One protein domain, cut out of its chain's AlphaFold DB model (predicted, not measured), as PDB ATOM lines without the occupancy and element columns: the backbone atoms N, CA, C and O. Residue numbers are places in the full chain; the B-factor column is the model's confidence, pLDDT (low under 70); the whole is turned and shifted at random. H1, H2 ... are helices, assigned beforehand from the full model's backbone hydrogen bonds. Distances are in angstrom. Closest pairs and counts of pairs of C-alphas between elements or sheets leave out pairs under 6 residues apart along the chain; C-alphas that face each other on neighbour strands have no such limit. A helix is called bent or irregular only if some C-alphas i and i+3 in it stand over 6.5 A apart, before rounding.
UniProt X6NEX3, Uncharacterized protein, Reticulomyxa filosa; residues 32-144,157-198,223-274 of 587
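What this domain is: This is residues 32 to 144, 157 to 198 and 223 to 274 of the 587 residues of an uncharacterized protein of Reticulomyxa filosa (UniProt X6NEX3). H1, H4, H6 and H9 form a loose up-and-down bundle, each running against the one before it; H1, H4 and H6 lie side by side, and H9 packs on H6 on the side away from H1. At one end the H2b and H3 hairpin and slanting H8 extend beyond the bundle; at the other, residues 139 to 144, of which 139 to 143 belong to H5, and residues 262 to 274 of H10 stick out. The 207 printed residues hold ten named helices, H1 to H10 in order, and no named strand: all helix. The whole is loose, with a radius of gyration of the C-alphas of 20.9 A, spanning 62 by 52 by 32 A.

Where its parts are: Find C-alpha 33 at (29.884, -19.703, -45.162), where H1, residues 33 to 55, begins its 33.4 A. H2, residues 66 to 90, was assigned as one helix by its hydrogen bonds but is bent, C-alphas 73 and 76 being 6.8 A apart: arm H2a is 66 to 73, arm H2b 76 to 90. Next come H3, 95 to 107; H4, 112 to 130, irregular with C-alphas 124 and 127 7.1 A apart; and H5, 133 to 143. H6, 159 to 188, starts at (41.207, -14.416, -37.471) and is 42.4 A long. H7, 191 to 198, H8, 223 to 243 and 30.4 A long, and H9, 246 to 259, precede H10, 261 to 274, ending at (67.014, -7.906, -26.694).

How they stand to each other: Start at H4, the hub, which has a kink of 32 degrees near residue 124. It touches H1 at C-alphas 123 and 45, 5.6 A apart, with a shallow tilt of 9 degrees, opposite ways. H4 and H6 are near each other. H6 touches H1 at C-alphas 161 and 35, 6.8 A apart, and, with residues 159 to 166 alone, H9 at C-alphas 163 and 259, 6.1 A. H8 touches H6 at C-alphas 236 and 181, 5.9 A, and H3 at C-alphas 234 and 99, 7.0 A. H2b and H3 form a hairpin, closest at C-alphas 76 and 105, 6.4 A; H2a touches H4 at C-alphas 73 and 112, 5.1 A. H5, H7 and H10 touch no helix. Every O i to N i+4 pair is within hydrogen-bond range in H1, H2b, H3, H6, H8 and H10; the counts are 13 of 15 in H4, 4 of 7 in H5, 7 of 10 in H9, and 1 of 4 in H2a and H7, whose O i to N i+3 counts are 0 of 5 and 2 of 5.

The domain as a whole: The farthest C-alphas, of Asn 89 and Arg 273, are 64.4 A apart. Look for cuts at 144 to 157, a gap of 16.6 A, and 198 to 223, 18.3 A. No link printed whole is long. Confidence is under 70 in residues 53 to 74, 134 to 144 and 157.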
ATOM      1  N   SER A  32      31.386 -16.356 -42.028       80.50
ATOM      2  CA  SER A  32      31.808 -16.868 -43.331       80.50
ATOM      3  C   SER A  32      31.116 -18.217 -43.617       80.50
ATOM      4  O   SER A  32      31.118 -19.097 -42.748       80.50
ATOM      5  N   PRO A  33      30.558 -18.443 -44.824       79.19
ATOM      6  CA  PRO A  33      29.884 -19.703 -45.162       79.19
ATOM      7  C   PRO A  33      30.745 -20.951 -44.903       79.19
ATOM      8  O   PRO A  33      30.249 -21.987 -44.467       79.19
ATOM      9  N   GLY A  34      32.068 -20.837 -45.086       80.88
ATOM     10  CA  GLY A  34      33.010 -21.922 -44.796       80.88
ATOM     11  C   GLY A  34      33.097 -22.295 -43.310       80.88
ATOM     12  O   GLY A  34      33.320 -23.463 -42.985       80.88
ATOM     13  N   TYR A  35      32.895 -21.340 -42.398       83.44
ATOM     14  CA  TYR A  35      32.853 -21.605 -40.959       83.44
ATOM     15  C   TYR A  35      31.569 -22.338 -40.549       83.44
ATOM     16  O   TYR A  35      31.626 -23.280 -39.754       83.44
ATOM     17  N   GLU A  36      30.419 -21.978 -41.120       83.69
ATOM     18  CA  GLU A  36      29.160 -22.685 -40.852       83.69
ATOM     19  C   GLU A  36      29.217 -24.141 -41.341       83.69
ATOM     20  O   GLU A  36      28.882 -25.064 -40.588       83.69
ATOM     21  N   ASP A  37      29.745 -24.367 -42.548       84.06
ATOM     22  CA  ASP A  37      29.969 -25.708 -43.099       84.06
ATOM     23  C   ASP A  37      30.926 -26.534 -42.227       84.06
ATOM     24  O   ASP A  37      30.683 -27.721 -41.958       84.06
ATOM     25  N   PHE A  38      31.996 -25.905 -41.721       87.50
ATOM     26  CA  PHE A  38      32.897 -26.525 -40.750       87.50
ATOM     27  C   PHE A  38      32.142 -26.970 -39.492       87.50
ATOM     28  O   PHE A  38      32.263 -28.127 -39.075       87.50
ATOM     29  N   CYS A  39      31.347 -26.075 -38.901       86.12
ATOM     30  CA  CYS A  39      30.595 -26.325 -37.672       86.12
ATOM     31  C   CYS A  39      29.550 -27.432 -37.851       86.12
ATOM     32  O   CYS A  39      29.420 -28.316 -36.995       86.12
ATOM     33  N   HIS A  40      28.841 -27.435 -38.981       86.00
ATOM     34  CA  HIS A  40      27.864 -28.465 -39.312       86.00
ATOM     35  C   HIS A  40      28.523 -29.841 -39.487       86.00
ATOM     36  O   HIS A  40      28.084 -30.836 -38.892       86.00
ATOM     37  N   SER A  41      29.621 -29.893 -40.247       86.38
ATOM     38  CA  SER A  41      30.412 -31.109 -40.461       86.38
ATOM     39  C   SER A  41      30.960 -31.648 -39.135       86.38
ATOM     40  O   SER A  41      30.785 -32.824 -38.810       86.38
ATOM     41  N   ARG A  42      31.524 -30.774 -38.292       87.38
ATOM     42  CA  ARG A  42      32.002 -31.122 -36.946       87.38
ATOM     43  C   ARG A  42      30.900 -31.680 -36.059       87.38
ATOM     44  O   ARG A  42      31.095 -32.730 -35.457       87.38
ATOM     45  N   THR A  43      29.748 -31.019 -35.989       84.12
ATOM     46  CA  THR A  43      28.621 -31.467 -35.156       84.12
ATOM     47  C   THR A  43      28.128 -32.847 -35.588       84.12
ATOM     48  O   THR A  43      27.897 -33.722 -34.752       84.12
ATOM     49  N   THR A  44      28.050 -33.085 -36.898       85.44
ATOM     50  CA  THR A  44      27.706 -34.398 -37.454       85.44
ATOM     51  C   THR A  44      28.742 -35.455 -37.065       85.44
ATOM     52  O   THR A  44      28.385 -36.528 -36.574       85.44
ATOM     53  N   ASN A  45      30.027 -35.134 -37.197       85.88
ATOM     54  CA  ASN A  45      31.120 -36.055 -36.892       85.88
ATOM     55  C   ASN A  45      31.228 -36.352 -35.392       85.88
ATOM     56  O   ASN A  45      31.537 -37.482 -35.017       85.88
ATOM     57  N   ARG A  46      30.885 -35.385 -34.532       82.75
ATOM     58  CA  ARG A  46      30.741 -35.565 -33.079       82.75
ATOM     59  C   ARG A  46      29.723 -36.622 -32.718       82.75
ATOM     60  O   ARG A  46      30.025 -37.536 -31.951       82.75
ATOM     61  N   LEU A  47      28.540 -36.538 -33.319       82.06
ATOM     62  CA  LEU A  47      27.518 -37.561 -33.140       82.06
ATOM     63  C   LEU A  47      28.045 -38.924 -33.601       82.06
ATOM     64  O   LEU A  47      27.910 -39.903 -32.873       82.06
ATOM     65  N   GLN A  48      28.722 -38.988 -34.748       81.38
ATOM     66  CA  GLN A  48      29.268 -40.242 -35.266       81.38
ATOM     67  C   GLN A  48      30.328 -40.869 -34.352       81.38
ATOM     68  O   GLN A  48      30.212 -42.053 -34.038       81.38
ATOM     69  N   TRP A  49      31.322 -40.119 -33.863       80.38
ATOM     70  CA  TRP A  49      32.322 -40.716 -32.971       80.38
ATOM     71  C   TRP A  49      31.776 -40.993 -31.569       80.38
ATOM     72  O   TRP A  49      32.213 -41.950 -30.929       80.38
ATOM     73  N   SER A  50      30.770 -40.247 -31.099       75.50
ATOM     74  CA  SER A  50      30.070 -40.592 -29.854       75.50
ATOM     75  C   SER A  50      29.395 -41.969 -29.957       75.50
ATOM     76  O   SER A  50      29.475 -42.772 -29.028       75.50
ATOM     77  N   LEU A  51      28.849 -42.301 -31.134       74.75
ATOM     78  CA  LEU A  51      28.281 -43.618 -31.425       74.75
ATOM     79  C   LEU A  51      29.352 -44.718 -31.521       74.75
ATOM     80  O   LEU A  51      29.065 -45.867 -31.185       74.75
ATOM     81  N   LEU A  52      30.588 -44.398 -31.936       71.12
ATOM     82  CA  LEU A  52      31.701 -45.362 -31.916       71.12
ATOM     83  C   LEU A  52      32.022 -45.818 -30.485       71.12
ATOM     84  O   LEU A  52      32.299 -46.995 -30.255       71.12
ATOM     85  N   LEU A  53      31.949 -44.898 -29.522       68.25
ATOM     86  CA  LEU A  53      32.192 -45.182 -28.106       68.25
ATOM     87  C   LEU A  53      31.043 -45.991 -27.482       68.25
ATOM     88  O   LEU A  53      31.291 -46.897 -26.683       68.25
ATOM     89  N   ASP A  54      29.802 -45.744 -27.908       64.69
ATOM     90  CA  ASP A  54      28.641 -46.561 -27.533       64.69
ATOM     91  C   ASP A  54      28.671 -47.966 -28.159       64.69
ATOM     92  O   ASP A  54      28.186 -48.924 -27.556       64.69
ATOM     93  N   GLY A  55      29.305 -48.134 -29.326       54.84
ATOM     94  CA  GLY A  55      29.533 -49.442 -29.955       54.84
ATOM     95  C   GLY A  55      30.327 -50.415 -29.073       54.84
ATOM     96  O   GLY A  55      30.119 -51.627 -29.136       54.84
ATOM     97  N   LEU A  56      31.165 -49.893 -28.174       53.94
ATOM     98  CA  LEU A  56      31.867 -50.669 -27.148       53.94
ATOM     99  C   LEU A  56      31.007 -50.896 -25.886       53.94
ATOM    100  O   LEU A  56      31.340 -51.743 -25.053       53.94
ATOM    101  N   ASN A  57      29.884 -50.190 -25.738       47.38
ATOM    102  CA  ASN A  57      28.986 -50.204 -24.583       47.38
ATOM    103  C   ASN A  57      27.593 -50.793 -24.912       47.38
ATOM    104  O   ASN A  57      26.567 -50.219 -24.583       47.38
ATOM    105  N   VAL A  58      27.568 -51.953 -25.578       43.25
ATOM    106  CA  VAL A  58      26.558 -53.047 -25.596       43.25
ATOM    107  C   VAL A  58      25.033 -52.762 -25.731       43.25
ATOM    108  O   VAL A  58      24.357 -53.644 -26.263       43.25
ATOM    109  N   CYS A  59      24.422 -51.618 -25.392       37.22
ATOM    110  CA  CYS A  59      22.948 -51.543 -25.266       37.22
ATOM    111  C   CYS A  59      22.181 -50.469 -26.063       37.22
ATOM    112  O   CYS A  59      20.981 -50.651 -26.259       37.22
ATOM    113  N   CYS A  60      22.781 -49.410 -26.603       34.88
ATOM    114  CA  CYS A  60      22.064 -48.417 -27.427       34.88
ATOM    115  C   CYS A  60      23.051 -47.928 -28.496       34.88
ATOM    116  O   CYS A  60      24.083 -47.405 -28.130       34.88
ATOM    117  N   VAL A  61      22.929 -48.193 -29.797       36.19
ATOM    118  CA  VAL A  61      22.042 -47.535 -30.771       36.19
ATOM    119  C   VAL A  61      22.004 -48.399 -32.054       36.19
ATOM    120  O   VAL A  61      22.841 -49.269 -32.293       36.19
ATOM    121  N   LEU A  62      20.948 -48.220 -32.836       36.78
ATOM    122  CA  LEU A  62      20.459 -49.081 -33.908       36.78
ATOM    123  C   LEU A  62      21.371 -49.175 -35.161       36.78
ATOM    124  O   LEU A  62      21.735 -48.187 -35.786       36.78
ATOM    125  N   PHE A  63      21.615 -50.428 -35.558       40.75
ATOM    126  CA  PHE A  63      21.483 -50.989 -36.913       40.75
ATOM    127  C   PHE A  63      22.514 -50.781 -38.045       40.75
ATOM    128  O   PHE A  63      22.367 -51.501 -39.023       40.75
ATOM    129  N   TRP A  64      23.562 -49.945 -37.989       39.72
ATOM    130  CA  TRP A  64      24.377 -49.730 -39.222       39.72
ATOM    131  C   TRP A  64      25.844 -50.200 -39.260       39.72
ATOM    132  O   TRP A  64      26.440 -50.182 -40.330       39.72
ATOM    133  N   LYS A  65      26.439 -50.712 -38.173       44.16
ATOM    134  CA  LYS A  65      27.813 -51.288 -38.213       44.16
ATOM    135  C   LYS A  65      28.067 -52.376 -37.148       44.16
ATOM    136  O   LYS A  65      29.180 -52.560 -36.665       44.16
ATOM    137  N   ARG A  66      27.001 -53.057 -36.700       44.34
ATOM    138  CA  ARG A  66      26.956 -53.751 -35.395       44.34
ATOM    139  C   ARG A  66      27.577 -55.155 -35.358       44.34
ATOM    140  O   ARG A  66      28.001 -55.569 -34.283       44.34
ATOM    141  N   ASN A  67      27.652 -55.876 -36.477       44.28
ATOM    142  CA  ASN A  67      28.070 -57.286 -36.438       44.28
ATOM    143  C   ASN A  67      29.590 -57.472 -36.543       44.28
ATOM    144  O   ASN A  67      30.142 -58.342 -35.886       44.28
ATOM    145  N   GLU A  68      30.293 -56.600 -37.263       47.03
ATOM    146  CA  GLU A  68      31.718 -56.810 -37.563       47.03
ATOM    147  C   GLU A  68      32.660 -56.378 -36.424       47.03
ATOM    148  O   GLU A  68      33.752 -56.913 -36.255       47.03
ATOM    149  N   ILE A  69      32.232 -55.425 -35.588       47.44
ATOM    150  CA  ILE A  69      33.039 -54.935 -34.460       47.44
ATOM    151  C   ILE A  69      32.878 -55.847 -33.230       47.44
ATOM    152  O   ILE A  69      33.810 -55.975 -32.440       47.44
ATOM    153  N   ARG A  70      31.729 -56.515 -33.063       46.69
ATOM    154  CA  ARG A  70      31.370 -57.211 -31.815       46.69
ATOM    155  C   ARG A  70      32.150 -58.509 -31.585       46.69
ATOM    156  O   ARG A  70      32.565 -58.742 -30.460       46.69
ATOM    157  N   GLU A  71      32.387 -59.307 -32.623       51.12
ATOM    158  CA  GLU A  71      33.077 -60.604 -32.484       51.12
ATOM    159  C   GLU A  71      34.611 -60.464 -32.464       51.12
ATOM    160  O   GLU A  71      35.302 -61.231 -31.801       51.12
ATOM    161  N   SER A  72      35.152 -59.420 -33.103       51.62
ATOM    162  CA  SER A  72      36.593 -59.117 -33.116       51.62
ATOM    163  C   SER A  72      37.070 -58.337 -31.878       51.62
ATOM    164  O   SER A  72      38.234 -58.457 -31.497       51.62
ATOM    165  N   CYS A  73      36.193 -57.549 -31.233       54.69
ATOM    166  CA  CYS A  73      36.535 -56.754 -30.044       54.69
ATOM    167  C   CYS A  73      37.070 -57.593 -28.885       54.69
ATOM    168  O   CYS A  73      37.912 -57.117 -28.125       54.69
ATOM    169  N   ASP A  74      36.536 -58.799 -28.714       68.75
ATOM    170  CA  ASP A  74      36.725 -59.528 -27.472       68.75
ATOM    171  C   ASP A  74      38.049 -60.292 -27.447       68.75
ATOM    172  O   ASP A  74      38.680 -60.313 -26.401       68.75
ATOM    173  N   ALA A  75      38.561 -60.834 -28.554       86.19
ATOM    174  CA  ALA A  75      39.749 -61.697 -28.491       86.19
ATOM    175  C   ALA A  75      40.997 -60.972 -27.943       86.19
ATOM    176  O   ALA A  75      41.573 -61.410 -26.949       86.19
ATOM    177  N   SER A  76      41.383 -59.831 -28.525       89.31
ATOM    178  CA  SER A  76      42.588 -59.090 -28.111       89.31
ATOM    179  C   SER A  76      42.444 -58.467 -26.715       89.31
ATOM    180  O   SER A  76      43.386 -58.476 -25.921       89.31
ATOM    181  N   ILE A  77      41.249 -57.965 -26.375       90.88
ATOM    182  CA  ILE A  77      40.959 -57.409 -25.042       90.88
ATOM    183  C   ILE A  77      40.945 -58.516 -23.980       90.88
ATOM    184  O   ILE A  77      41.490 -58.329 -22.892       90.88
ATOM    185  N   GLN A  78      40.346 -59.671 -24.275       91.00
ATOM    186  CA  GLN A  78      40.318 -60.812 -23.362       91.00
ATOM    187  C   GLN A  78      41.710 -61.421 -23.202       91.00
ATOM    188  O   GLN A  78      42.099 -61.693 -22.072       91.00
ATOM    189  N   ALA A  79      42.496 -61.543 -24.276       93.12
ATOM    190  CA  ALA A  79      43.888 -61.987 -24.204       93.12
ATOM    191  C   ALA A  79      44.722 -61.064 -23.301       93.12
ATOM    192  O   ALA A  79      45.454 -61.532 -22.430       93.12
ATOM    193  N   PHE A  80      44.547 -59.744 -23.426       95.31
ATOM    194  CA  PHE A  80      45.185 -58.780 -22.532       95.31
ATOM    195  C   PHE A  80      44.745 -58.944 -21.074       95.31
ATOM    196  O   PHE A  80      45.585 -59.004 -20.177       95.31
ATOM    197  N   ARG A  81      43.437 -59.065 -20.818       94.06
ATOM    198  CA  ARG A  81      42.903 -59.291 -19.465       94.06
ATOM    199  C   ARG A  81      43.436 -60.583 -18.852       94.06
ATOM    200  O   ARG A  81      43.842 -60.577 -17.696       94.06
ATOM    201  N   GLN A  82      43.462 -61.669 -19.622       94.00
ATOM    202  CA  GLN A  82      44.017 -62.954 -19.200       94.00
ATOM    203  C   GLN A  82      45.504 -62.828 -18.873       94.00
ATOM    204  O   GLN A  82      45.931 -63.321 -17.833       94.00
ATOM    205  N   LYS A  83      46.273 -62.097 -19.689       95.75
ATOM    206  CA  LYS A  83      47.684 -61.812 -19.409       95.75
ATOM    207  C   LYS A  83      47.861 -61.034 -18.103       95.75
ATOM    208  O   LYS A  83      48.732 -61.379 -17.316       95.75
ATOM    209  N   LEU A  84      47.022 -60.033 -17.824       95.25
ATOM    210  CA  LEU A  84      47.068 -59.311 -16.544       95.25
ATOM    211  C   LEU A  84      46.758 -60.218 -15.343       95.25
ATOM    212  O   LEU A  84      47.451 -60.133 -14.335       95.25
ATOM    213  N   VAL A  85      45.770 -61.110 -15.460       93.94
ATOM    214  CA  VAL A  85      45.447 -62.093 -14.409       93.94
ATOM    215  C   VAL A  85      46.594 -63.089 -14.208       93.94
ATOM    216  O   VAL A  85      46.911 -63.446 -13.078       93.94
ATOM    217  N   GLN A  86      47.262 -63.517 -15.281       95.06
ATOM    218  CA  GLN A  86      48.445 -64.375 -15.180       95.06
ATOM    219  C   GLN A  86      49.588 -63.674 -14.436       95.06
ATOM    220  O   GLN A  86      50.162 -64.277 -13.535       95.06
ATOM    221  N   LEU A  87      49.873 -62.405 -14.758       94.88
ATOM    222  CA  LEU A  87      50.883 -61.601 -14.053       94.88
ATOM    223  C   LEU A  87      50.534 -61.402 -12.570       94.88
ATOM    224  O   LEU A  87      51.431 -61.377 -11.728       94.88
ATOM    225  N   GLU A  88      49.243 -61.283 -12.249       93.06
ATOM    226  CA  GLU A  88      48.746 -61.227 -10.872       93.06
ATOM    227  C   GLU A  88      49.003 -62.537 -10.123       93.06
ATOM    228  O   GLU A  88      49.598 -62.512  -9.047       93.06
ATOM    229  N   ASN A  89      48.649 -63.675 -10.720       92.81
ATOM    230  CA  ASN A  89      48.812 -64.992 -10.103       92.81
ATOM    231  C   ASN A  89      50.281 -65.394  -9.913       92.81
ATOM    232  O   ASN A  89      50.606 -66.087  -8.952       92.81
ATOM    233  N   THR A  90      51.175 -64.979 -10.814       95.19
ATOM    234  CA  THR A  90      52.615 -65.263 -10.703       95.19
ATOM    235  C   THR A  90      53.375 -64.206  -9.907       95.19
ATOM    236  O   THR A  90      54.558 -64.397  -9.631       95.19
ATOM    237  N   ASN A  91      52.724 -63.096  -9.540       92.38
ATOM    238  CA  ASN A  91      53.343 -61.916  -8.937       92.38
ATOM    239  C   ASN A  91      54.537 -61.357  -9.751       92.38
ATOM    240  O   ASN A  91      55.481 -60.804  -9.194       92.38
ATOM    241  N   GLN A  92      54.506 -61.495 -11.082       95.19
ATOM    242  CA  GLN A  92      55.576 -61.058 -11.996       95.19
ATOM    243  C   GLN A  92      55.212 -59.758 -12.726       95.19
ATOM    244  O   GLN A  92      55.346 -59.640 -13.946       95.19
ATOM    245  N   TRP A  93      54.713 -58.761 -11.997       95.75
ATOM    246  CA  TRP A  93      54.304 -57.495 -12.600       95.75
ATOM    247  C   TRP A  93      55.487 -56.748 -13.221       95.75
ATOM    248  O   TRP A  93      56.448 -56.388 -12.549       95.75
ATOM    249  N   SER A  94      55.381 -56.471 -14.521       95.81
ATOM    250  CA  SER A  94      56.369 -55.703 -15.276       95.81
ATOM    251  C   SER A  94      55.673 -54.658 -16.138       95.81
ATOM    252  O   SER A  94      54.853 -54.989 -16.999       95.81
ATOM    253  N   GLU A  95      56.027 -53.387 -15.934       96.56
ATOM    254  CA  GLU A  95      55.529 -52.273 -16.749       96.56
ATOM    255  C   GLU A  95      55.819 -52.497 -18.243       96.56
ATOM    256  O   GLU A  95      54.986 -52.169 -19.086       96.56
ATOM    257  N   ILE A  96      56.960 -53.109 -18.571       97.19
ATOM    258  CA  ILE A  96      57.374 -53.397 -19.951       97.19
ATOM    259  C   ILE A  96      56.415 -54.399 -20.602       97.19
ATOM    260  O   ILE A  96      55.937 -54.154 -21.709       97.19
ATOM    261  N   LEU A  97      56.074 -55.487 -19.903       96.56
ATOM    262  CA  LEU A  97      55.165 -56.514 -20.429       96.56
ATOM    263  C   LEU A  97      53.748 -55.969 -20.650       96.56
ATOM    264  O   LEU A  97      53.094 -56.334 -21.630       96.56
ATOM    265  N   VAL A  98      53.280 -55.089 -19.757       97.31
ATOM    266  CA  VAL A  98      51.978 -54.423 -19.904       97.31
ATOM    267  C   VAL A  98      52.001 -53.446 -21.080       97.31
ATOM    268  O   VAL A  98      51.062 -53.448 -21.874       97.31
ATOM    269  N   LYS A  99      53.071 -52.651 -21.237       97.62
ATOM    270  CA  LYS A  99      53.245 -51.746 -22.387       97.62
ATOM    271  C   LYS A  99      53.239 -52.499 -23.710       97.62
ATOM    272  O   LYS A  99      52.496 -52.108 -24.597       97.62
ATOM    273  N   GLN A 100      53.998 -53.589 -23.825       97.06
ATOM    274  CA  GLN A 100      54.039 -54.404 -25.044       97.06
ATOM    275  C   GLN A 100      52.638 -54.873 -25.450       97.06
ATOM    276  O   GLN A 100      52.209 -54.631 -26.571       97.06
ATOM    277  N   SER A 101      51.867 -55.427 -24.510       96.00
ATOM    278  CA  SER A 101      50.513 -55.888 -24.833       96.00
ATOM    279  C   SER A 101      49.506 -54.768 -25.080       96.00
ATOM    280  O   SER A 101      48.566 -54.962 -25.844       96.00
ATOM    281  N   LEU A 102      49.685 -53.590 -24.476       96.88
ATOM    282  CA  LEU A 102      48.910 -52.410 -24.865       96.88
ATOM    283  C   LEU A 102      49.290 -51.931 -26.273       96.88
ATOM    284  O   LEU A 102      48.395 -51.566 -27.031       96.88
ATOM    285  N   SER A 103      50.572 -51.985 -26.646       96.56
ATOM    286  CA  SER A 103      51.033 -51.713 -28.015       96.56
ATOM    287  C   SER A 103      50.299 -52.592 -29.016       96.56
ATOM    288  O   SER A 103      49.658 -52.061 -29.914       96.56
ATOM    289  N   ASP A 104      50.259 -53.905 -28.785       94.31
ATOM    290  CA  ASP A 104      49.576 -54.852 -29.675       94.31
ATOM    291  C   ASP A 104      48.084 -54.519 -29.852       94.31
ATOM    292  O   ASP A 104      47.523 -54.662 -30.940       94.31
ATOM    293  N   ILE A 105      47.419 -54.044 -28.793       94.69
ATOM    294  CA  ILE A 105      46.000 -53.668 -28.839       94.69
ATOM    295  C   ILE A 105      45.777 -52.376 -29.630       94.69
ATOM    296  O   ILE A 105      44.837 -52.311 -30.428       94.69
ATOM    297  N   PHE A 106      46.591 -51.349 -29.377       95.19
ATOM    298  CA  PHE A 106      46.397 -50.008 -29.929       95.19
ATOM    299  C   PHE A 106      46.988 -49.842 -31.338       95.19
ATOM    300  O   PHE A 106      46.384 -49.165 -32.168       95.19
ATOM    301  N   GLU A 107      48.148 -50.441 -31.618       95.06
ATOM    302  CA  GLU A 107      48.875 -50.299 -32.892       95.06
ATOM    303  C   GLU A 107      48.299 -51.197 -33.989       95.06
ATOM    304  O   GLU A 107      48.372 -50.862 -35.171       95.06
ATOM    305  N   ASN A 108      47.654 -52.305 -33.622       93.00
ATOM    306  CA  ASN A 108      47.017 -53.176 -34.593       93.00
ATOM    307  C   ASN A 108      45.690 -52.574 -35.095       93.00
ATOM    308  O   ASN A 108      44.667 -52.579 -34.406       93.00
ATOM    309  N   SER A 109      45.696 -52.113 -36.345       91.19
ATOM    310  CA  SER A 109      44.544 -51.522 -37.035       91.19
ATOM    311  C   SER A 109      43.376 -52.486 -37.264       91.19
ATOM    312  O   SER A 109      42.266 -52.045 -37.564       91.19
ATOM    313  N   THR A 110      43.587 -53.796 -37.118       88.25
ATOM    314  CA  THR A 110      42.515 -54.797 -37.225       88.25
ATOM    315  C   THR A 110      41.712 -54.922 -35.928       88.25
ATOM    316  O   THR A 110      40.518 -55.244 -35.979       88.25
ATOM    317  N   ASN A 111      42.327 -54.581 -34.787       88.94
ATOM    318  CA  ASN A 111      41.696 -54.585 -33.473       88.94
ATOM    319  C   ASN A 111      40.671 -53.456 -33.351       88.94
ATOM    320  O   ASN A 111      40.817 -52.377 -33.922       88.94
ATOM    321  N   SER A 112      39.645 -53.668 -32.533       86.94
ATOM    322  CA  SER A 112      38.594 -52.673 -32.312       86.94
ATOM    323  C   SER A 112      39.085 -51.366 -31.696       86.94
ATOM    324  O   SER A 112      38.575 -50.303 -32.042       86.94
ATOM    325  N   VAL A 113      40.081 -51.436 -30.810       91.00
ATOM    326  CA  VAL A 113      40.710 -50.256 -30.209       91.00
ATOM    327  C   VAL A 113      41.458 -49.464 -31.282       91.00
ATOM    328  O   VAL A 113      41.198 -48.275 -31.434       91.00
ATOM    329  N   GLY A 114      42.299 -50.119 -32.092       91.12
ATOM    330  CA  GLY A 114      42.951 -49.484 -33.242       91.12
ATOM    331  C   GLY A 114      41.942 -48.852 -34.211       91.12
ATOM    332  O   GLY A 114      42.057 -47.671 -34.543       91.12
ATOM    333  N   LYS A 115      40.886 -49.589 -34.587       89.94
ATOM    334  CA  LYS A 115      39.785 -49.095 -35.439       89.94
ATOM    335  C   LYS A 115      39.078 -47.875 -34.851       89.94
ATOM    336  O   LYS A 115      38.792 -46.941 -35.594       89.94
ATOM    337  N   LEU A 116      38.819 -47.856 -33.540       91.00
ATOM    338  CA  LEU A 116      38.214 -46.710 -32.853       91.00
ATOM    339  C   LEU A 116      39.044 -45.440 -33.074       91.00
ATOM    340  O   LEU A 116      38.487 -44.412 -33.451       91.00
ATOM    341  N   PHE A 117      40.362 -45.508 -32.861       94.12
ATOM    342  CA  PHE A 117      41.231 -44.343 -33.046       94.12
ATOM    343  C   PHE A 117      41.383 -43.957 -34.516       94.12
ATOM    344  O   PHE A 117      41.409 -42.767 -34.812       94.12
ATOM    345  N   ILE A 118      41.437 -44.921 -35.440       93.38
ATOM    346  CA  ILE A 118      41.472 -44.647 -36.886       93.38
ATOM    347  C   ILE A 118      40.202 -43.910 -37.330       93.38
ATOM    348  O   ILE A 118      40.289 -42.876 -37.992       93.38
ATOM    349  N   GLU A 119      39.026 -44.400 -36.939       92.56
ATOM    350  CA  GLU A 119      37.746 -43.782 -37.300       92.56
ATOM    351  C   GLU A 119      37.573 -42.420 -36.621       92.56
ATOM    352  O   GLU A 119      37.166 -41.464 -37.278       92.56
ATOM    353  N   PHE A 120      37.957 -42.276 -35.346       93.94
ATOM    354  CA  PHE A 120      37.991 -40.966 -34.693       93.94
ATOM    355  C   PHE A 120      38.860 -39.976 -35.470       93.94
ATOM    356  O   PHE A 120      38.411 -38.873 -35.767       93.94
ATOM    357  N   ARG A 121      40.081 -40.374 -35.842       94.81
ATOM    358  CA  ARG A 121      41.027 -39.523 -36.570       94.81
ATOM    359  C   ARG A 121      40.458 -39.108 -37.925       94.81
ATOM    360  O   ARG A 121      40.481 -37.931 -38.265       94.81
ATOM    361  N   LYS A 122      39.861 -40.051 -38.658       93.44
ATOM    362  CA  LYS A 122      39.172 -39.788 -39.926       93.44
ATOM    363  C   LYS A 122      38.051 -38.759 -39.755       93.44
ATOM    364  O   LYS A 122      38.035 -37.766 -40.474       93.44
ATOM    365  N   LEU A 123      37.163 -38.961 -38.783       91.81
ATOM    366  CA  LEU A 123      36.042 -38.058 -38.501       91.81
ATOM    367  C   LEU A 123      36.505 -36.687 -37.997       91.81
ATOM    368  O   LEU A 123      35.922 -35.663 -38.343       91.81
ATOM    369  N   PHE A 124      37.563 -36.641 -37.194       93.88
ATOM    370  CA  PHE A 124      38.144 -35.395 -36.710       93.88
ATOM    371  C   PHE A 124      38.759 -34.579 -37.855       93.88
ATOM    372  O   PHE A 124      38.618 -33.356 -37.886       93.88
ATOM    373  N   LEU A 125      39.435 -35.250 -38.791       92.38
ATOM    374  CA  LEU A 125      40.162 -34.614 -39.890       92.38
ATOM    375  C   LEU A 125      39.279 -34.283 -41.103       92.38
ATOM    376  O   LEU A 125      39.602 -33.375 -41.866       92.38
ATOM    377  N   GLU A 126      38.158 -34.979 -41.281       92.38
ATOM    378  CA  GLU A 126      37.264 -34.827 -42.432       92.38
ATOM    379  C   GLU A 126      36.804 -33.379 -42.706       92.38
ATOM    380  O   GLU A 126      36.881 -32.977 -43.869       92.38
ATOM    381  N   PRO A 127      36.393 -32.556 -41.716       89.88
ATOM    382  CA  PRO A 127      36.021 -31.162 -41.969       89.88
ATOM    383  C   PRO A 127      37.154 -30.355 -42.617       89.88
ATOM    384  O   PRO A 127      36.909 -29.547 -43.509       89.88
ATOM    385  N   PHE A 128      38.406 -30.623 -42.241       88.62
ATOM    386  CA  PHE A 128      39.565 -29.941 -42.814       88.62
ATOM    387  C   PHE A 128      39.885 -30.405 -44.230       88.62
ATOM    388  O   PHE A 128      40.329 -29.614 -45.060       88.62
ATOM    389  N   VAL A 129      39.667 -31.689 -44.514       86.50
ATOM    390  CA  VAL A 129      39.837 -32.233 -45.863       86.50
ATOM    391  C   VAL A 129      38.759 -31.680 -46.796       86.50
ATOM    392  O   VAL A 129      39.094 -31.223 -47.884       86.50
ATOM    393  N   LYS A 130      37.492 -31.653 -46.357       83.69
ATOM    394  CA  LYS A 130      36.358 -31.131 -47.141       83.69
ATOM    395  C   LYS A 130      36.515 -29.660 -47.504       83.69
ATOM    396  O   LYS A 130      36.244 -29.290 -48.638       83.69
ATOM    397  N   LEU A 131      37.000 -28.846 -46.571       80.25
ATOM    398  CA  LEU A 131      37.240 -27.419 -46.799       80.25
ATOM    399  C   LEU A 131      38.560 -27.138 -47.535       80.25
ATOM    400  O   LEU A 131      38.953 -25.986 -47.679       80.25
ATOM    401  N   GLY A 132      39.295 -28.174 -47.959       75.06
ATOM    402  CA  GLY A 132      40.583 -28.011 -48.635       75.06
ATOM    403  C   GLY A 132      41.690 -27.422 -47.752       75.06
ATOM    404  O   GLY A 132      42.768 -27.099 -48.253       75.06
ATOM    405  N   LEU A 133      41.481 -27.322 -46.436       70.12
ATOM    406  CA  LEU A 133      42.411 -26.687 -45.495       70.12
ATOM    407  C   LEU A 133      43.750 -27.417 -45.417       70.12
ATOM    408  O   LEU A 133      44.799 -26.787 -45.287       70.12
ATOM    409  N   ARG A 134      43.740 -28.744 -45.587       59.09
ATOM    410  CA  ARG A 134      44.973 -29.543 -45.637       59.09
ATOM    411  C   ARG A 134      45.869 -29.142 -46.812       59.09
ATOM    412  O   ARG A 134      47.081 -29.041 -46.652       59.09
ATOM    413  N   LEU A 135      45.281 -28.878 -47.979       54.19
ATOM    414  CA  LEU A 135      46.023 -28.372 -49.134       54.19
ATOM    415  C   LEU A 135      46.382 -26.898 -48.953       54.19
ATOM    416  O   LEU A 135      47.458 -26.498 -49.376       54.19
ATOM    417  N   PHE A 136      45.546 -26.112 -48.278       57.75
ATOM    418  CA  PHE A 136      45.792 -24.694 -48.041       57.75
ATOM    419  C   PHE A 136      47.014 -24.432 -47.151       57.75
ATOM    420  O   PHE A 136      47.832 -23.591 -47.505       57.75
ATOM    421  N   PHE A 137      47.236 -25.165 -46.057       61.56
ATOM    422  CA  PHE A 137      48.458 -24.977 -45.249       61.56
ATOM    423  C   PHE A 137      49.737 -25.366 -46.002       61.56
ATOM    424  O   PHE A 137      50.782 -24.729 -45.851       61.56
ATOM    425  N   ILE A 138      49.645 -26.364 -46.883       58.91
ATOM    426  CA  ILE A 138      50.751 -26.782 -47.750       58.91
ATOM    427  C   ILE A 138      50.963 -25.763 -48.890       58.91
ATOM    428  O   ILE A 138      52.099 -25.441 -49.241       58.91
ATOM    429  N   GLN A 139      49.885 -25.204 -49.450       52.94
ATOM    430  CA  GLN A 139      49.924 -24.275 -50.583       52.94
ATOM    431  C   GLN A 139      50.171 -22.820 -50.184       52.94
ATOM    432  O   GLN A 139      50.820 -22.115 -50.944       52.94
ATOM    433  N   THR A 140      49.744 -22.346 -49.014       55.06
ATOM    434  CA  THR A 140      50.040 -20.982 -48.526       55.06
ATOM    435  C   THR A 140      51.534 -20.757 -48.324       55.06
ATOM    436  O   THR A 140      52.016 -19.642 -48.538       55.06
ATOM    437  N   LYS A 141      52.298 -21.813 -48.009       56.81
ATOM    438  CA  LYS A 141      53.767 -21.766 -48.028       56.81
ATOM    439  C   LYS A 141      54.326 -21.554 -49.443       56.81
ATOM    440  O   LYS A 141      55.283 -20.801 -49.597       56.81
ATOM    441  N   LYS A 142      53.709 -22.139 -50.479       57.53
ATOM    442  CA  LYS A 142      54.126 -21.979 -51.889       57.53
ATOM    443  C   LYS A 142      53.620 -20.673 -52.534       57.53
ATOM    444  O   LYS A 142      54.395 -19.966 -53.168       57.53
ATOM    445  N   ARG A 143      52.356 -20.293 -52.319       49.44
ATOM    446  CA  ARG A 143      51.679 -19.161 -52.988       49.44
ATOM    447  C   ARG A 143      52.072 -17.774 -52.481       49.44
ATOM    448  O   ARG A 143      51.933 -16.816 -53.235       49.44
ATOM    449  N   LYS A 144      52.644 -17.635 -51.275       53.53
ATOM    450  CA  LYS A 144      53.220 -16.348 -50.820       53.53
ATOM    451  C   LYS A 144      54.347 -15.826 -51.732       53.53
ATOM    452  O   LYS A 144      54.641 -14.636 -51.678       53.53
ATOM    453  N   PHE A 157      39.529 -17.984 -43.718       65.94
ATOM    454  CA  PHE A 157      38.953 -17.684 -42.416       65.94
ATOM    455  C   PHE A 157      39.476 -16.345 -41.926       65.94
ATOM    456  O   PHE A 157      40.685 -16.099 -41.964       65.94
ATOM    457  N   GLU A 158      38.562 -15.535 -41.409       76.38
ATOM    458  CA  GLU A 158      38.892 -14.386 -40.573       76.38
ATOM    459  C   GLU A 158      39.585 -14.870 -39.285       76.38
ATOM    460  O   GLU A 158      39.360 -16.001 -38.843       76.38
ATOM    461  N   GLU A 159      40.446 -14.044 -38.680       71.69
ATOM    462  CA  GLU A 159      41.207 -14.416 -37.471       71.69
ATOM    463  C   GLU A 159      40.285 -14.940 -36.347       71.69
ATOM    464  O   GLU A 159      40.557 -16.003 -35.782       71.69
ATOM    465  N   ASP A 160      39.135 -14.297 -36.130       70.62
ATOM    466  CA  ASP A 160      38.136 -14.688 -35.119       70.62
ATOM    467  C   ASP A 160      37.507 -16.069 -35.405       70.62
ATOM    468  O   ASP A 160      37.168 -16.846 -34.501       70.62
ATOM    469  N   SER A 161      37.409 -16.436 -36.688       81.56
ATOM    470  CA  SER A 161      36.954 -17.766 -37.099       81.56
ATOM    471  C   SER A 161      37.999 -18.840 -36.777       81.56
ATOM    472  O   SER A 161      37.631 -19.967 -36.436       81.56
ATOM    473  N   VAL A 162      39.298 -18.519 -36.834       85.69
ATOM    474  CA  VAL A 162      40.383 -19.467 -36.522       85.69
ATOM    475  C   VAL A 162      40.379 -19.837 -35.041       85.69
ATOM    476  O   VAL A 162      40.441 -21.023 -34.711       85.69
ATOM    477  N   GLU A 163      40.249 -18.859 -34.145       86.56
ATOM    478  CA  GLU A 163      40.175 -19.113 -32.700       86.56
ATOM    479  C   GLU A 163      38.944 -19.959 -32.339       86.56
ATOM    480  O   GLU A 163      39.023 -20.930 -31.574       86.56
ATOM    481  N   SER A 164      37.813 -19.667 -32.980       85.56
ATOM    482  CA  SER A 164      36.581 -20.439 -32.827       85.56
ATOM    483  C   SER A 164      36.745 -21.888 -33.312       85.56
ATOM    484  O   SER A 164      36.330 -22.834 -32.631       85.56
ATOM    485  N   VAL A 165      37.413 -22.101 -34.453       88.94
ATOM    486  CA  VAL A 165      37.767 -23.437 -34.969       88.94
ATOM    487  C   VAL A 165      38.671 -24.187 -33.985       88.94
ATOM    488  O   VAL A 165      38.406 -25.356 -33.678       88.94
ATOM    489  N   ILE A 166      39.710 -23.536 -33.454       89.62
ATOM    490  CA  ILE A 166      40.631 -24.117 -32.463       89.62
ATOM    491  C   ILE A 166      39.877 -24.528 -31.197       89.62
ATOM    492  O   ILE A 166      40.075 -25.637 -30.683       89.62
ATOM    493  N   THR A 167      38.983 -23.671 -30.712       88.62
ATOM    494  CA  THR A 167      38.171 -23.923 -29.519       88.62
ATOM    495  C   THR A 167      37.294 -25.156 -29.706       88.62
ATOM    496  O   THR A 167      37.317 -26.066 -28.870       88.62
ATOM    497  N   LEU A 168      36.595 -25.259 -30.841       88.56
ATOM    498  CA  LEU A 168      35.798 -26.440 -31.180       88.56
ATOM    499  C   LEU A 168      36.666 -27.705 -31.246       88.56
ATOM    500  O   LEU A 168      36.328 -28.726 -30.644       88.56
ATOM    501  N   CYS A 169      37.820 -27.647 -31.909       91.56
ATOM    502  CA  CYS A 169      38.737 -28.785 -31.994       91.56
ATOM    503  C   CYS A 169      39.245 -29.232 -30.619       91.56
ATOM    504  O   CYS A 169      39.322 -30.427 -30.331       91.56
ATOM    505  N   THR A 170      39.541 -28.274 -29.746       92.00
ATOM    506  CA  THR A 170      39.995 -28.530 -28.378       92.00
ATOM    507  C   THR A 170      38.905 -29.197 -27.546       92.00
ATOM    508  O   THR A 170      39.177 -30.161 -26.826       92.00
ATOM    509  N   GLN A 171      37.659 -28.732 -27.655       89.75
ATOM    510  CA  GLN A 171      36.515 -29.360 -26.989       89.75
ATOM    511  C   GLN A 171      36.298 -30.800 -27.461       89.75
ATOM    512  O   GLN A 171      36.001 -31.673 -26.642       89.75
ATOM    513  N   ASP A 172      36.492 -31.064 -28.753       89.50
ATOM    514  CA  ASP A 172      36.406 -32.409 -29.320       89.50
ATOM    515  C   ASP A 172      37.447 -33.354 -28.763       89.50
ATOM    516  O   ASP A 172      37.105 -34.429 -28.266       89.50
ATOM    517  N   LEU A 173      38.712 -32.935 -28.800       93.06
ATOM    518  CA  LEU A 173      39.811 -33.728 -28.270       93.06
ATOM    519  C   LEU A 173      39.603 -33.995 -26.781       93.06
ATOM    520  O   LEU A 173      39.701 -35.143 -26.360       93.06
ATOM    521  N   LYS A 174      39.231 -32.979 -25.990       91.50
ATOM    522  CA  LYS A 174      38.933 -33.136 -24.555       91.50
ATOM    523  C   LYS A 174      37.799 -34.130 -24.312       91.50
ATOM    524  O   LYS A 174      37.916 -34.990 -23.437       91.50
ATOM    525  N   SER A 175      36.712 -34.020 -25.073       88.25
ATOM    526  CA  SER A 175      35.538 -34.879 -24.915       88.25
ATOM    527  C   SER A 175      35.863 -36.322 -25.286       88.25
ATOM    528  O   SER A 175      35.677 -37.217 -24.460       88.25
ATOM    529  N   PHE A 176      36.424 -36.552 -26.476       90.88
ATOM    530  CA  PHE A 176      36.821 -37.886 -26.919       90.88
ATOM    531  C   PHE A 176      37.842 -38.510 -25.967       90.88
ATOM    532  O   PHE A 176      37.660 -39.643 -25.534       90.88
ATOM    533  N   LEU A 177      38.862 -37.753 -25.554       93.56
ATOM    534  CA  LEU A 177      39.874 -38.197 -24.599       93.56
ATOM    535  C   LEU A 177      39.254 -38.636 -23.269       93.56
ATOM    536  O   LEU A 177      39.608 -39.690 -22.743       93.56
ATOM    537  N   LYS A 178      38.322 -37.850 -22.715       89.06
ATOM    538  CA  LYS A 178      37.621 -38.188 -21.469       89.06
ATOM    539  C   LYS A 178      36.853 -39.502 -21.612       89.06
ATOM    540  O   LYS A 178      37.013 -40.390 -20.774       89.06
ATOM    541  N   PHE A 179      36.058 -39.639 -22.672       87.94
ATOM    542  CA  PHE A 179      35.247 -40.835 -22.883       87.94
ATOM    543  C   PHE A 179      36.089 -42.069 -23.208       87.94
ATOM    544  O   PHE A 179      35.880 -43.112 -22.595       87.94
ATOM    545  N   ALA A 180      37.064 -41.957 -24.111       90.44
ATOM    546  CA  ALA A 180      37.959 -43.051 -24.475       90.44
ATOM    547  C   ALA A 180      38.753 -43.543 -23.259       90.44
ATOM    548  O   ALA A 180      38.819 -44.747 -23.030       90.44
ATOM    549  N   ASN A 181      39.273 -42.636 -22.424       92.25
ATOM    550  CA  ASN A 181      39.943 -43.010 -21.177       92.25
ATOM    551  C   ASN A 181      39.014 -43.786 -20.240       92.25
ATOM    552  O   ASN A 181      39.394 -44.848 -19.751       92.25
ATOM    553  N   GLN A 182      37.804 -43.279 -19.993       88.31
ATOM    554  CA  GLN A 182      36.841 -43.934 -19.107       88.31
ATOM    555  C   GLN A 182      36.462 -45.328 -19.626       88.31
ATOM    556  O   GLN A 182      36.528 -46.315 -18.892       88.31
ATOM    557  N   LEU A 183      36.106 -45.407 -20.906       88.12
ATOM    558  CA  LEU A 183      35.651 -46.618 -21.571       88.12
ATOM    559  C   LEU A 183      36.752 -47.673 -21.666       88.12
ATOM    560  O   LEU A 183      36.539 -48.819 -21.279       88.12
ATOM    561  N   LEU A 184      37.941 -47.304 -22.146       92.25
ATOM    562  CA  LEU A 184      39.050 -48.244 -22.301       92.25
ATOM    563  C   LEU A 184      39.616 -48.668 -20.952       92.25
ATOM    564  O   LEU A 184      39.978 -49.827 -20.807       92.25
ATOM    565  N   THR A 185      39.599 -47.809 -19.931       92.12
ATOM    566  CA  THR A 185      39.916 -48.239 -18.562       92.12
ATOM    567  C   THR A 185      38.923 -49.301 -18.087       92.12
ATOM    568  O   THR A 185      39.325 -50.360 -17.616       92.12
ATOM    569  N   GLN A 186      37.620 -49.081 -18.286       88.62
ATOM    570  CA  GLN A 186      36.589 -50.062 -17.935       88.62
ATOM    571  C   GLN A 186      36.692 -51.359 -18.760       88.62
ATOM    572  O   GLN A 186      36.342 -52.443 -18.289       88.62
ATOM    573  N   LYS A 187      37.152 -51.288 -20.008       89.62
ATOM    574  CA  LYS A 187      37.253 -52.459 -20.887       89.62
ATOM    575  C   LYS A 187      38.571 -53.205 -20.754       89.62
ATOM    576  O   LYS A 187      38.553 -54.421 -20.846       89.62
ATOM    577  N   LEU A 188      39.686 -52.548 -20.486       92.62
ATOM    578  CA  LEU A 188      40.995 -53.196 -20.423       92.62
ATOM    579  C   LEU A 188      41.365 -53.616 -18.998       92.62
ATOM    580  O   LEU A 188      42.020 -54.639 -18.828       92.62
ATOM    581  N   CYS A 189      40.916 -52.894 -17.965       92.00
ATOM    582  CA  CYS A 189      41.170 -53.319 -16.590       92.00
ATOM    583  C   CYS A 189      40.346 -54.575 -16.241       92.00
ATOM    584  O   CYS A 189      39.135 -54.588 -16.491       92.00
ATOM    585  N   PRO A 190      40.958 -55.594 -15.611       89.81
ATOM    586  CA  PRO A 190      40.252 -56.752 -15.074       89.81
ATOM    587  C   PRO A 190      39.104 -56.359 -14.135       89.81
ATOM    588  O   PRO A 190      39.168 -55.346 -13.434       89.81
ATOM    589  N   HIS A 191      38.050 -57.177 -14.082       86.81
ATOM    590  CA  HIS A 191      36.903 -56.921 -13.202       86.81
ATOM    591  C   HIS A 191      37.276 -56.937 -11.711       86.81
ATOM    592  O   HIS A 191      36.659 -56.199 -10.939       86.81
ATOM    593  N   SER A 192      38.315 -57.693 -11.325       86.31
ATOM    594  CA  SER A 192      38.895 -57.688  -9.972       86.31
ATOM    595  C   SER A 192      39.288 -56.277  -9.523       86.31
ATOM    596  O   SER A 192      39.003 -55.884  -8.392       86.31
ATOM    597  N   PHE A 193      39.819 -55.462 -10.439       85.19
ATOM    598  CA  PHE A 193      40.203 -54.076 -10.164       85.19
ATOM    599  C   PHE A 193      39.009 -53.117 -10.075       85.19
ATOM    600  O   PHE A 193      39.132 -52.036  -9.495       85.19
ATOM    601  N   GLN A 194      37.855 -53.466 -10.650       82.81
ATOM    602  CA  GLN A 194      36.693 -52.574 -10.750       82.81
ATOM    603  C   GLN A 194      35.698 -52.753  -9.596       82.81
ATOM    604  O   GLN A 194      35.189 -51.765  -9.062       82.81
ATOM    605  N   SER A 195      35.417 -53.997  -9.197       76.62
ATOM    606  CA  SER A 195      34.372 -54.304  -8.209       76.62
ATOM    607  C   SER A 195      34.696 -53.753  -6.816       76.62
ATOM    608  O   SER A 195      33.826 -53.190  -6.143       76.62
ATOM    609  N   LYS A 196      35.967 -53.828  -6.409       72.62
ATOM    610  CA  LYS A 196      36.430 -53.447  -5.066       72.62
ATOM    611  C   LYS A 196      36.330 -51.948  -4.781       72.62
ATOM    612  O   LYS A 196      36.118 -51.552  -3.640       72.62
ATOM    613  N   GLU A 197      36.422 -51.094  -5.799       72.38
ATOM    614  CA  GLU A 197      36.344 -49.639  -5.604       72.38
ATOM    615  C   GLU A 197      34.917 -49.175  -5.285       72.38
ATOM    616  O   GLU A 197      34.706 -48.302  -4.442       72.38
ATOM    617  N   SER A 198      33.925 -49.810  -5.911       74.56
ATOM    618  CA  SER A 198      32.511 -49.552  -5.623       74.56
ATOM    619  C   SER A 198      32.123 -50.061  -4.233       74.56
ATOM    620  O   SER A 198      31.363 -49.397  -3.529       74.56
ATOM    621  N   LEU A 223      49.628 -53.285  -2.728       91.31
ATOM    622  CA  LEU A 223      50.277 -53.794  -3.935       91.31
ATOM    623  C   LEU A 223      49.293 -53.883  -5.114       91.31
ATOM    624  O   LEU A 223      49.577 -53.353  -6.189       91.31
ATOM    625  N   GLU A 224      48.100 -54.444  -4.900       90.81
ATOM    626  CA  GLU A 224      47.023 -54.486  -5.901       90.81
ATOM    627  C   GLU A 224      46.653 -53.073  -6.384       90.81
ATOM    628  O   GLU A 224      46.526 -52.818  -7.587       90.81
ATOM    629  N   HIS A 225      46.544 -52.118  -5.456       91.25
ATOM    630  CA  HIS A 225      46.260 -50.727  -5.791       91.25
ATOM    631  C   HIS A 225      47.345 -50.111  -6.684       91.25
ATOM    632  O   HIS A 225      47.015 -49.447  -7.670       91.25
ATOM    633  N   ARG A 226      48.629 -50.367  -6.396       93.94
ATOM    634  CA  ARG A 226      49.753 -49.911  -7.233       93.94
ATOM    635  C   ARG A 226      49.681 -50.494  -8.643       93.94
ATOM    636  O   ARG A 226      49.821 -49.745  -9.611       93.94
ATOM    637  N   HIS A 227      49.405 -51.791  -8.784       94.81
ATOM    638  CA  HIS A 227      49.274 -52.432 -10.097       94.81
ATOM    639  C   HIS A 227      48.104 -51.865 -10.901       94.81
ATOM    640  O   HIS A 227      48.262 -51.519 -12.074       94.81
ATOM    641  N   LYS A 228      46.949 -51.661 -10.258       94.00
ATOM    642  CA  LYS A 228      45.803 -50.996 -10.883       94.00
ATOM    643  C   LYS A 228      46.165 -49.586 -11.353       94.00
ATOM    644  O   LYS A 228      45.897 -49.250 -12.506       94.00
ATOM    645  N   GLN A 229      46.778 -48.766 -10.497       95.06
ATOM    646  CA  GLN A 229      47.199 -47.409 -10.863       95.06
ATOM    647  C   GLN A 229      48.178 -47.414 -12.040       95.06
ATOM    648  O   GLN A 229      48.044 -46.594 -12.948       95.06
ATOM    649  N   MET A 230      49.124 -48.358 -12.062       96.88
ATOM    650  CA  MET A 230      50.053 -48.530 -13.175       96.88
ATOM    651  C   MET A 230      49.304 -48.818 -14.480       96.88
ATOM    652  O   MET A 230      49.504 -48.100 -15.455       96.88
ATOM    653  N   VAL A 231      48.405 -49.809 -14.504       96.69
ATOM    654  CA  VAL A 231      47.639 -50.164 -15.712       96.69
ATOM    655  C   VAL A 231      46.787 -48.986 -16.194       96.69
ATOM    656  O   VAL A 231      46.823 -48.655 -17.377       96.69
ATOM    657  N   VAL A 232      46.074 -48.302 -15.293       96.06
ATOM    658  CA  VAL A 232      45.254 -47.123 -15.634       96.06
ATOM    659  C   VAL A 232      46.115 -45.997 -16.216       96.06
ATOM    660  O   VAL A 232      45.749 -45.398 -17.229       96.06
ATOM    661  N   ARG A 233      47.280 -45.723 -15.613       97.25
ATOM    662  CA  ARG A 233      48.237 -44.728 -16.114       97.25
ATOM    663  C   ARG A 233      48.710 -45.077 -17.523       97.25
ATOM    664  O   ARG A 233      48.727 -44.195 -18.377       97.25
ATOM    665  N   LEU A 234      49.064 -46.338 -17.771       97.81
ATOM    666  CA  LEU A 234      49.525 -46.792 -19.083       97.81
ATOM    667  C   LEU A 234      48.418 -46.706 -20.135       97.81
ATOM    668  O   LEU A 234      48.658 -46.169 -21.211       97.81
ATOM    669  N   ILE A 235      47.192 -47.138 -19.817       97.00
ATOM    670  CA  ILE A 235      46.040 -46.978 -20.717       97.00
ATOM    671  C   ILE A 235      45.880 -45.505 -21.084       97.00
ATOM    672  O   ILE A 235      45.825 -45.180 -22.265       97.00
ATOM    673  N   LYS A 236      45.889 -44.603 -20.094       96.75
ATOM    674  CA  LYS A 236      45.793 -43.161 -20.341       96.75
ATOM    675  C   LYS A 236      46.910 -42.666 -21.263       96.75
ATOM    676  O   LYS A 236      46.625 -41.947 -22.213       96.75
ATOM    677  N   GLN A 237      48.159 -43.068 -21.033       97.06
ATOM    678  CA  GLN A 237      49.280 -42.700 -21.907       97.06
ATOM    679  C   GLN A 237      49.055 -43.144 -23.358       97.06
ATOM    680  O   GLN A 237      49.255 -42.345 -24.271       97.06
ATOM    681  N   TYR A 238      48.579 -44.372 -23.577       97.56
ATOM    682  CA  TYR A 238      48.264 -44.869 -24.917       97.56
ATOM    683  C   TYR A 238      47.076 -44.130 -25.542       97.56
ATOM    684  O   TYR A 238      47.170 -43.698 -26.684       97.56
ATOM    685  N   VAL A 239      45.991 -43.875 -24.806       96.50
ATOM    686  CA  VAL A 239      44.884 -43.056 -25.328       96.50
ATOM    687  C   VAL A 239      45.398 -41.680 -25.759       96.50
ATOM    688  O   VAL A 239      45.103 -41.246 -26.865       96.50
ATOM    689  N   HIS A 240      46.216 -41.015 -24.941       95.88
ATOM    690  CA  HIS A 240      46.825 -39.738 -25.316       95.88
ATOM    691  C   HIS A 240      47.686 -39.858 -26.584       95.88
ATOM    692  O   HIS A 240      47.481 -39.078 -27.510       95.88
ATOM    693  N   LYS A 241      48.586 -40.851 -26.665       95.75
ATOM    694  CA  LYS A 241      49.444 -41.097 -27.842       95.75
ATOM    695  C   LYS A 241      48.625 -41.212 -29.135       95.75
ATOM    696  O   LYS A 241      49.025 -40.680 -30.161       95.75
ATOM    697  N   PHE A 242      47.478 -41.889 -29.085       95.44
ATOM    698  CA  PHE A 242      46.654 -42.151 -30.269       95.44
ATOM    699  C   PHE A 242      45.625 -41.059 -30.586       95.44
ATOM    700  O   PHE A 242      45.186 -40.964 -31.731       95.44
ATOM    701  N   VAL A 243      45.240 -40.236 -29.603       94.69
ATOM    702  CA  VAL A 243      44.409 -39.037 -29.820       94.69
ATOM    703  C   VAL A 243      45.238 -37.880 -30.365       94.69
ATOM    704  O   VAL A 243      44.773 -37.166 -31.244       94.69
ATOM    705  N   PHE A 244      46.453 -37.686 -29.852       93.94
ATOM    706  CA  PHE A 244      47.364 -36.616 -30.266       93.94
ATOM    707  C   PHE A 244      48.416 -37.153 -31.238       93.94
ATOM    708  O   PHE A 244      49.616 -37.032 -31.006       93.94
ATOM    709  N   CYS A 245      47.954 -37.800 -32.305       93.69
ATOM    710  CA  CYS A 245      48.825 -38.288 -33.364       93.69
ATOM    711  C   CYS A 245      49.331 -37.141 -34.254       93.69
ATOM    712  O   CYS A 245      48.761 -36.045 -34.275       93.69
ATOM    713  N   GLU A 246      50.387 -37.421 -35.017       91.88
ATOM    714  CA  GLU A 246      51.046 -36.463 -35.910       91.88
ATOM    715  C   GLU A 246      50.059 -35.813 -36.887       91.88
ATOM    716  O   GLU A 246      50.043 -34.595 -37.009       91.88
ATOM    717  N   GLU A 247      49.121 -36.571 -37.469       91.56
ATOM    718  CA  GLU A 247      48.198 -36.000 -38.460       91.56
ATOM    719  C   GLU A 247      47.233 -34.961 -37.866       91.56
ATOM    720  O   GLU A 247      46.780 -34.056 -38.568       91.56
ATOM    721  N   ILE A 248      46.884 -35.093 -36.582       92.38
ATOM    722  CA  ILE A 248      46.075 -34.092 -35.874       92.38
ATOM    723  C   ILE A 248      46.937 -32.873 -35.552       92.38
ATOM    724  O   ILE A 248      46.480 -31.741 -35.724       92.38
ATOM    725  N   TYR A 249      48.179 -33.097 -35.120       90.12
ATOM    726  CA  TYR A 249      49.124 -32.026 -34.828       90.12
ATOM    727  C   TYR A 249      49.426 -31.177 -36.071       90.12
ATOM    728  O   TYR A 249      49.327 -29.955 -36.008       90.12
ATOM    729  N   ASP A 250      49.663 -31.812 -37.218       86.81
ATOM    730  CA  ASP A 250      49.949 -31.163 -38.503       86.81
ATOM    731  C   ASP A 250      48.844 -30.216 -38.979       86.81
ATOM    732  O   ASP A 250      49.104 -29.286 -39.741       86.81
ATOM    733  N   ILE A 251      47.603 -30.452 -38.551       88.31
ATOM    734  CA  ILE A 251      46.457 -29.605 -38.887       88.31
ATOM    735  C   ILE A 251      46.234 -28.518 -37.841       88.31
ATOM    736  O   ILE A 251      45.975 -27.369 -38.197       88.31
ATOM    737  N   LEU A 252      46.309 -28.862 -36.556       89.94
ATOM    738  CA  LEU A 252      46.026 -27.903 -35.491       89.94
ATOM    739  C   LEU A 252      47.156 -26.900 -35.308       89.94
ATOM    740  O   LEU A 252      46.886 -25.727 -35.066       89.94
ATOM    741  N   PHE A 253      48.408 -27.326 -35.437       88.94
ATOM    742  CA  PHE A 253      49.549 -26.459 -35.179       88.94
ATOM    743  C   PHE A 253      49.595 -25.239 -36.118       88.94
ATOM    744  O   PHE A 253      49.730 -24.128 -35.609       88.94
ATOM    745  N   PRO A 254      49.376 -25.360 -37.444       86.00
ATOM    746  CA  PRO A 254      49.261 -24.190 -38.316       86.00
ATOM    747  C   PRO A 254      48.099 -23.251 -37.970       86.00
ATOM    748  O   PRO A 254      48.234 -22.042 -38.140       86.00
ATOM    749  N   LEU A 255      46.974 -23.780 -37.472       86.56
ATOM    750  CA  LEU A 255      45.860 -22.951 -36.997       86.56
ATOM    751  C   LEU A 255      46.271 -22.155 -35.758       86.56
ATOM    752  O   LEU A 255      46.054 -20.949 -35.718       86.56
ATOM    753  N   TYR A 256      46.925 -22.801 -34.789       87.31
ATOM    754  CA  TYR A 256      47.481 -22.119 -33.617       87.31
ATOM    755  C   TYR A 256      48.500 -21.045 -34.017       87.31
ATOM    756  O   TYR A 256      48.408 -19.919 -33.543       87.31
ATOM    757  N   GLN A 257      49.418 -21.346 -34.940       85.31
ATOM    758  CA  GLN A 257      50.356 -20.352 -35.476       85.31
ATOM    759  C   GLN A 257      49.643 -19.179 -36.157       85.31
ATOM    760  O   GLN A 257      50.113 -18.047 -36.105       85.31
ATOM    761  N   GLN A 258      48.522 -19.434 -36.834       85.19
ATOM    762  CA  GLN A 258      47.736 -18.375 -37.454       85.19
ATOM    763  C   GLN A 258      47.052 -17.497 -36.403       85.19
ATOM    764  O   GLN A 258      47.135 -16.277 -36.522       85.19
ATOM    765  N   ALA A 259      46.442 -18.099 -35.378       85.69
ATOM    766  CA  ALA A 259      45.816 -17.376 -34.271       85.69
ATOM    767  C   ALA A 259      46.832 -16.504 -33.509       85.69
ATOM    768  O   ALA A 259      46.558 -15.346 -33.219       85.69
ATOM    769  N   HIS A 260      48.046 -17.016 -33.290       84.50
ATOM    770  CA  HIS A 260      49.118 -16.306 -32.581       84.50
ATOM    771  C   HIS A 260      50.053 -15.506 -33.495       84.50
ATOM    772  O   HIS A 260      51.082 -15.010 -33.055       84.50
ATOM    773  N   LYS A 261      49.723 -15.316 -34.775       85.12
ATOM    774  CA  LYS A 261      50.616 -14.648 -35.741       85.12
ATOM    775  C   LYS A 261      51.005 -13.224 -35.327       85.12
ATOM    776  O   LYS A 261      52.067 -12.743 -35.729       85.12
ATOM    777  N   LYS A 262      50.128 -12.513 -34.609       86.50
ATOM    778  CA  LYS A 262      50.411 -11.178 -34.059       86.50
ATOM    779  C   LYS A 262      51.378 -11.289 -32.879       86.50
ATOM    780  O   LYS A 262      52.438 -10.669 -32.939       86.50
ATOM    781  N   ASP A 263      51.074 -12.155 -31.920       86.38
ATOM    782  CA  ASP A 263      51.912 -12.431 -30.747       86.38
ATOM    783  C   ASP A 263      53.313 -12.907 -31.148       86.38
ATOM    784  O   ASP A 263      54.308 -12.367 -30.681       86.38
ATOM    785  N   ASP A 264      53.413 -13.841 -32.097       84.19
ATOM    786  CA  ASP A 264      54.678 -14.360 -32.627       84.19
ATOM    787  C   ASP A 264      55.525 -13.248 -33.261       84.19
ATOM    788  O   ASP A 264      56.748 -13.225 -33.116       84.19
ATOM    789  N   LYS A 265      54.895 -12.289 -33.955       86.06
ATOM    790  CA  LYS A 265      55.597 -11.122 -34.515       86.06
ATOM    791  C   LYS A 265      56.062 -10.162 -33.430       86.06
ATOM    792  O   LYS A 265      57.111  -9.539 -33.586       86.06
ATOM    793  N   GLU A 266      55.271  -9.967 -32.383       88.31
ATOM    794  CA  GLU A 266      55.657  -9.132 -31.247       88.31
ATOM    795  C   GLU A 266      56.793  -9.772 -30.457       88.31
ATOM    796  O   GLU A 266      57.784  -9.101 -30.169       88.31
ATOM    797  N   LEU A 267      56.715 -11.079 -30.222       82.12
ATOM    798  CA  LEU A 267      57.784 -11.870 -29.637       82.12
ATOM    799  C   LEU A 267      59.048 -11.800 -30.496       82.12
ATOM    800  O   LEU A 267      60.111 -11.506 -29.965       82.12
ATOM    801  N   GLU A 268      58.954 -11.959 -31.820       83.69
ATOM    802  CA  GLU A 268      60.103 -11.811 -32.727       83.69
ATOM    803  C   GLU A 268      60.715 -10.399 -32.640       83.69
ATOM    804  O   GLU A 268      61.937 -10.251 -32.595       83.69
ATOM    805  N   LYS A 269      59.896  -9.341 -32.551       88.31
ATOM    806  CA  LYS A 269      60.389  -7.967 -32.335       88.31
ATOM    807  C   LYS A 269      61.100  -7.818 -30.991       88.31
ATOM    808  O   LYS A 269      62.138  -7.158 -30.940       88.31
ATOM    809  N   LEU A 270      60.557  -8.399 -29.922       83.31
ATOM    810  CA  LEU A 270      61.172  -8.384 -28.594       83.31
ATOM    811  C   LEU A 270      62.491  -9.159 -28.603       83.31
ATOM    812  O   LEU A 270      63.501  -8.638 -28.142       83.31
ATOM    813  N   MET A 271      62.512 -10.345 -29.212       80.81
ATOM    814  CA  MET A 271      63.714 -11.159 -29.356       80.81
ATOM    815  C   MET A 271      64.816 -10.412 -30.103       80.81
ATOM    816  O   MET A 271      65.945 -10.369 -29.627       80.81
ATOM    817  N   ASN A 272      64.486  -9.751 -31.214       83.62
ATOM    818  CA  ASN A 272      65.448  -8.942 -31.967       83.62
ATOM    819  C   ASN A 272      65.916  -7.706 -31.184       83.62
ATOM    820  O   ASN A 272      67.074  -7.310 -31.290       83.62
ATOM    821  N   ARG A 273      65.034  -7.087 -30.386       85.88
ATOM    822  CA  ARG A 273      65.385  -5.928 -29.549       85.88
ATOM    823  C   ARG A 273      66.392  -6.304 -28.463       85.88
ATOM    824  O   ARG A 273      67.329  -5.546 -28.233       85.88
ATOM    825  N   TYR A 274      66.194  -7.452 -27.820       81.38
ATOM    826  CA  TYR A 274      67.014  -7.906 -26.694       81.38
ATOM    827  C   TYR A 274      68.122  -8.884 -27.089       81.38
ATOM    828  O   TYR A 274      68.849  -9.361 -26.224       81.38
TER     829      TYR A 274